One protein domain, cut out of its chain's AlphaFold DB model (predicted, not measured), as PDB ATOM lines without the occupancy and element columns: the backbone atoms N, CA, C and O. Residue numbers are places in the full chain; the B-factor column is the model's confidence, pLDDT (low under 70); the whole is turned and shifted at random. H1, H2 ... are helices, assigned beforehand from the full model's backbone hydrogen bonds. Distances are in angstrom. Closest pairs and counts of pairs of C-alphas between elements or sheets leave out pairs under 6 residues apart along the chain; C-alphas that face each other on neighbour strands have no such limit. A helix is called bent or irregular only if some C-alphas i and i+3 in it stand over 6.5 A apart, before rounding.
ATOM      1  N   LEU A   4     -23.995 -50.034 -16.164       77.81
ATOM      2  CA  LEU A   4     -25.229 -50.137 -15.387       77.81
ATOM      3  C   LEU A   4     -25.520 -51.577 -14.937       77.81
ATOM      4  O   LEU A   4     -25.949 -51.766 -13.804       77.81
ATOM      5  N   ASP A   5     -25.257 -52.572 -15.790       74.94
ATOM      6  CA  ASP A   5     -25.469 -53.990 -15.462       74.94
ATOM      7  C   ASP A   5     -24.560 -54.415 -14.297       74.94
ATOM      8  O   ASP A   5     -25.002 -55.081 -13.365       74.94
ATOM      9  N   MET A   6     -23.299 -53.966 -14.310       74.81
ATOM     10  CA  MET A   6     -22.338 -54.244 -13.239       74.81
ATOM     11  C   MET A   6     -22.728 -53.560 -11.923       74.81
ATOM     12  O   MET A   6     -22.705 -54.188 -10.867       74.81
ATOM     13  N   LEU A   7     -23.150 -52.294 -11.973       72.00
ATOM     14  CA  LEU A   7     -23.611 -51.582 -10.779       72.00
ATOM     15  C   LEU A   7     -24.899 -52.183 -10.211       72.00
ATOM     16  O   LEU A   7     -25.051 -52.229  -8.996       72.00
ATOM     17  N   ALA A   8     -25.807 -52.664 -11.060       71.00
ATOM     18  CA  ALA A   8     -27.006 -53.367 -10.613       71.00
ATOM     19  C   ALA A   8     -26.666 -54.683  -9.894       71.00
ATOM     20  O   ALA A   8     -27.262 -54.974  -8.862       71.00
ATOM     21  N   LEU A   9     -25.670 -55.431 -10.385       67.19
ATOM     22  CA  LEU A   9     -25.159 -56.631  -9.710       67.19
ATOM     23  C   LEU A   9     -24.528 -56.306  -8.346       67.19
ATOM     24  O   LEU A   9     -24.730 -57.042  -7.384       67.19
ATOM     25  N   ALA A  10     -23.783 -55.201  -8.246       65.00
ATOM     26  CA  ALA A  10     -23.072 -54.823  -7.024       65.00
ATOM     27  C   ALA A  10     -23.958 -54.149  -5.961       65.00
ATOM     28  O   ALA A  10     -23.680 -54.252  -4.770       65.00
ATOM     29  N   ALA A  11     -24.999 -53.425  -6.376       65.94
ATOM     30  CA  ALA A  11     -25.764 -52.550  -5.491       65.94
ATOM     31  C   ALA A  11     -27.002 -53.208  -4.859       65.94
ATOM     32  O   ALA A  11     -27.657 -52.581  -4.029       65.94
ATOM     33  N   GLY A  12     -27.348 -54.444  -5.232       66.75
ATOM     34  CA  GLY A  12     -28.538 -55.122  -4.714       66.75
ATOM     35  C   GLY A  12     -29.819 -54.322  -4.987       66.75
ATOM     36  O   GLY A  12     -30.118 -53.993  -6.132       66.75
ATOM     37  N   ASP A  13     -30.574 -53.982  -3.936       68.38
ATOM     38  CA  ASP A  13     -31.912 -53.363  -4.025       68.38
ATOM     39  C   ASP A  13     -31.878 -51.823  -4.159       68.38
ATOM     40  O   ASP A  13     -32.648 -51.075  -3.546       68.38
ATOM     41  N   VAL A  14     -30.923 -51.302  -4.934       75.25
ATOM     42  CA  VAL A  14     -30.807 -49.862  -5.196       75.25
ATOM     43  C   VAL A  14     -31.667 -49.475  -6.395       75.25
ATOM     44  O   VAL A  14     -31.584 -50.061  -7.471       75.25
ATOM     45  N   ALA A  15     -32.462 -48.412  -6.228       83.81
ATOM     46  CA  ALA A  15     -33.315 -47.881  -7.287       83.81
ATOM     47  C   ALA A  15     -32.526 -47.615  -8.582       83.81
ATOM     48  O   ALA A  15     -31.521 -46.898  -8.578       83.81
ATOM     49  N   GLN A  16     -33.038 -48.110  -9.709       79.62
ATOM     50  CA  GLN A  16     -32.392 -48.008 -11.022       79.62
ATOM     51  C   GLN A  16     -32.025 -46.566 -11.411       79.62
ATOM     52  O   GLN A  16     -30.987 -46.336 -12.025       79.62
ATOM     53  N   SER A  17     -32.826 -45.577 -11.003       83.62
ATOM     54  CA  SER A  17     -32.539 -44.153 -11.229       83.62
ATOM     55  C   SER A  17     -31.271 -43.670 -10.512       83.62
ATOM     56  O   SER A  17     -30.528 -42.844 -11.048       83.62
ATOM     57  N   ARG A  18     -30.973 -44.208  -9.321       83.19
ATOM     58  CA  ARG A  18     -29.722 -43.929  -8.598       83.19
ATOM     59  C   ARG A  18     -28.528 -44.575  -9.287       83.19
ATOM     60  O   ARG A  18     -27.502 -43.919  -9.421       83.19
ATOM     61  N   LEU A  19     -28.682 -45.803  -9.781       82.44
ATOM     62  CA  LEU A  19     -27.638 -46.496 -10.541       82.44
ATOM     63  C   LEU A  19     -27.313 -45.759 -11.845       82.44
ATOM     64  O   LEU A  19     -26.151 -45.498 -12.130       82.44
ATOM     65  N   GLN A  20     -28.332 -45.317 -12.583       85.25
ATOM     66  CA  GLN A  20     -28.148 -44.495 -13.784       85.25
ATOM     67  C   GLN A  20     -27.421 -43.179 -13.484       85.25
ATOM     68  O   GLN A  20     -26.532 -42.782 -14.236       85.25
ATOM     69  N   THR A  21     -27.761 -42.524 -12.368       86.94
ATOM     70  CA  THR A  21     -27.069 -41.308 -11.914       86.94
ATOM     71  C   THR A  21     -25.604 -41.604 -11.575       86.94
ATOM     72  O   THR A  21     -24.722 -40.839 -11.956       86.94
ATOM     73  N   ALA A  22     -25.325 -42.738 -10.925       83.19
ATOM     74  CA  ALA A  22     -23.968 -43.174 -10.600       83.19
ATOM     75  C   ALA A  22     -23.121 -43.501 -11.843       83.19
ATOM     76  O   ALA A  22     -21.902 -43.378 -11.789       83.19
ATOM     77  N   CYS A  23     -23.737 -43.850 -12.980       84.62
ATOM     78  CA  CYS A  23     -23.021 -44.028 -14.246       84.62
ATOM     79  C   CYS A  23     -22.604 -42.705 -14.913       84.62
ATOM     80  O   CYS A  23     -21.742 -42.720 -15.791       84.62
ATOM     81  N   ALA A  24     -23.211 -41.566 -14.556       87.06
ATOM     82  CA  ALA A  24     -22.990 -40.298 -15.257       87.06
ATOM     83  C   ALA A  24     -21.514 -39.836 -15.273       87.06
ATOM     84  O   ALA A  24     -21.040 -39.484 -16.355       87.06
ATOM     85  N   PRO A  25     -20.747 -39.906 -14.161       82.88
ATOM     86  CA  PRO A  25     -19.322 -39.552 -14.155       82.88
ATOM     87  C   PRO A  25     -18.460 -40.428 -15.068       82.88
ATOM     88  O   PRO A  25     -17.370 -40.027 -15.458       82.88
ATOM     89  N   PHE A  26     -18.952 -41.614 -15.422       80.81
ATOM     90  CA  PHE A  26     -18.232 -42.595 -16.220       80.81
ATOM     91  C   PHE A  26     -18.683 -42.610 -17.681       80.81
ATOM     92  O   PHE A  26     -18.261 -43.489 -18.415       80.81
ATOM     93  N   GLY A  27     -19.513 -41.667 -18.137       84.56
ATOM     94  CA  GLY A  27     -19.996 -41.609 -19.526       84.56
ATOM     95  C   GLY A  27     -21.354 -42.279 -19.764       84.56
ATOM     96  O   GLY A  27     -21.731 -42.511 -20.911       84.56
ATOM     97  N   GLY A  28     -22.111 -42.546 -18.696       88.00
ATOM     98  CA  GLY A  28     -23.521 -42.929 -18.762       88.00
ATOM     99  C   GLY A  28     -23.794 -44.439 -18.687       88.00
ATOM    100  O   GLY A  28     -22.876 -45.257 -18.739       88.00
ATOM    101  N   PRO A  29     -25.074 -44.824 -18.523       86.31
ATOM    102  CA  PRO A  29     -25.476 -46.199 -18.208       86.31
ATOM    103  C   PRO A  29     -25.199 -47.215 -19.321       86.31
ATOM    104  O   PRO A  29     -24.976 -48.392 -19.039       86.31
ATOM    105  N   ASP A  30     -25.196 -46.768 -20.577       88.50
ATOM    106  CA  ASP A  30     -24.974 -47.630 -21.742       88.50
ATOM    107  C   ASP A  30     -23.494 -47.845 -22.071       88.50
ATOM    108  O   ASP A  30     -23.173 -48.676 -22.926       88.50
ATOM    109  N   LYS A  31     -22.580 -47.127 -21.405       86.69
ATOM    110  CA  LYS A  31     -21.153 -47.289 -21.659       86.69
ATOM    111  C   LYS A  31     -20.715 -48.704 -21.299       86.69
ATOM    112  O   LYS A  31     -21.131 -49.271 -20.281       86.69
ATOM    113  N   ARG A  32     -19.863 -49.298 -22.135       83.75
ATOM    114  CA  ARG A  32     -19.250 -50.588 -21.813       83.75
ATOM    115  C   ARG A  32     -18.343 -50.400 -20.604       83.75
ATOM    116  O   ARG A  32     -17.578 -49.441 -20.555       83.75
ATOM    117  N   LEU A  33     -18.395 -51.341 -19.662       75.38
ATOM    118  CA  LEU A  33     -17.544 -51.292 -18.472       75.38
ATOM    119  C   LEU A  33     -16.059 -51.168 -18.844       75.38
ATOM    120  O   LEU A  33     -15.351 -50.362 -18.262       75.38
ATOM    121  N   GLN A  34     -15.615 -51.921 -19.852       76.12
ATOM    122  CA  GLN A  34     -14.227 -51.909 -20.311       76.12
ATOM    123  C   GLN A  34     -13.773 -50.519 -20.781       76.12
ATOM    124  O   GLN A  34     -12.693 -50.077 -20.410       76.12
ATOM    125  N   ASP A  35     -14.616 -49.804 -21.529       83.19
ATOM    126  CA  ASP A  35     -14.298 -48.451 -21.999       83.19
ATOM    127  C   ASP A  35     -14.271 -47.460 -20.823       83.19
ATOM    128  O   ASP A  35     -13.432 -46.566 -20.772       83.19
ATOM    129  N   ALA A  36     -15.168 -47.630 -19.842       82.44
ATOM    130  CA  ALA A  36     -15.172 -46.827 -18.619       82.44
ATOM    131  C   ALA A  36     -13.902 -47.034 -17.775       82.44
ATOM    132  O   ALA A  36     -13.353 -46.058 -17.270       82.44
ATOM    133  N   VAL A  37     -13.441 -48.282 -17.646       79.56
ATOM    134  CA  VAL A  37     -12.215 -48.640 -16.917       79.56
ATOM    135  C   VAL A  37     -10.989 -48.083 -17.630       79.56
ATOM    136  O   VAL A  37     -10.228 -47.366 -16.999       79.56
ATOM    137  N   LEU A  38     -10.848 -48.309 -18.940       81.06
ATOM    138  CA  LEU A  38      -9.707 -47.809 -19.717       81.06
ATOM    139  C   LEU A  38      -9.591 -46.282 -19.672       81.06
ATOM    140  O   LEU A  38      -8.494 -45.746 -19.556       81.06
ATOM    141  N   GLU A  39     -10.710 -45.560 -19.759       84.31
ATOM    142  CA  GLU A  39     -10.692 -44.100 -19.633       84.31
ATOM    143  C   GLU A  39     -10.332 -43.638 -18.217       84.31
ATOM    144  O   GLU A  39      -9.622 -42.646 -18.058       84.31
ATOM    145  N   TRP A  40     -10.807 -44.343 -17.187       79.31
ATOM    146  CA  TRP A  40     -10.469 -44.036 -15.800       79.31
ATOM    147  C   TRP A  40      -8.995 -44.329 -15.493       79.31
ATOM    148  O   TRP A  40      -8.334 -43.498 -14.876       79.31
ATOM    149  N   GLU A  41      -8.467 -45.451 -15.982       74.81
ATOM    150  CA  GLU A  41      -7.046 -45.803 -15.934       74.81
ATOM    151  C   GLU A  41      -6.199 -44.787 -16.700       74.81
ATOM    152  O   GLU A  41      -5.192 -44.332 -16.185       74.81
ATOM    153  N   ALA A  42      -6.617 -44.348 -17.890       79.75
ATOM    154  CA  ALA A  42      -5.893 -43.317 -18.635       79.75
ATOM    155  C   ALA A  42      -5.901 -41.947 -17.926       79.75
ATOM    156  O   ALA A  42      -4.972 -41.155 -18.091       79.75
ATOM    157  N   ALA A  43      -6.949 -41.650 -17.150       80.38
ATOM    158  CA  ALA A  43      -7.073 -40.411 -16.384       80.38
ATOM    159  C   ALA A  43      -6.281 -40.426 -15.063       80.38
ATOM    160  O   ALA A  43      -6.027 -39.368 -14.484       80.38
ATOM    161  N   GLN A  44      -5.909 -41.606 -14.576       74.50
ATOM    162  CA  GLN A  44      -5.230 -41.811 -13.304       74.50
ATOM    163  C   GLN A  44      -3.813 -42.316 -13.567       74.50
ATOM    164  O   GLN A  44      -3.606 -43.317 -14.234       74.50
TER     165      GLN A  44
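This is residues 4 to 44 of the 202 residues of an uncharacterized protein of Bosea sp. BIWAKO-01 (UniProt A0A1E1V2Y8). Two short helices, H1 and H2, pack steeply on each other at one end of an elongated body, and a third, H3, makes the other end, near the last residue of H2. The printed part has 41 residues with three named helices, H1, H2, H3 in chain order, and no named strand: all helix. It is only just compact, close to loose, with a radius of gyration of the C-alphas of 10.4 A and spans of 31 by 16 by 15 A.

H1, residues 4 to 11, begins at C-alpha 4 (-25.229, -50.137, -15.387) and is 10.2 A long. H2, residues 16 to 26, is 16.0 A long and only just irregular: C-alphas 22 and 25 are 6.9 A apart. H3, residues 33 to 43, is 15.2 A long and ends at C-alpha 43 (-7.073, -40.411, -16.384).

H1 and H2 touch, closest at the C-alphas of Leu 7 and Leu 19, 6.5 A, at a steep tilt of 66 degrees, opposite ways. H2 and H3 are close but not clearly touching, closest at the C-alphas of Phe 26 and Ala 36, 5.7 A. Every O i to N i+4 pair is within hydrogen-bond range in H1 and H3, and 4 of 7 in H2.

The C-alphas farthest apart, of Asp 13 and Ala 42, are 31.5 A apart. The printed part has no cut. Residues 9 to 13 have pLDDT under 70.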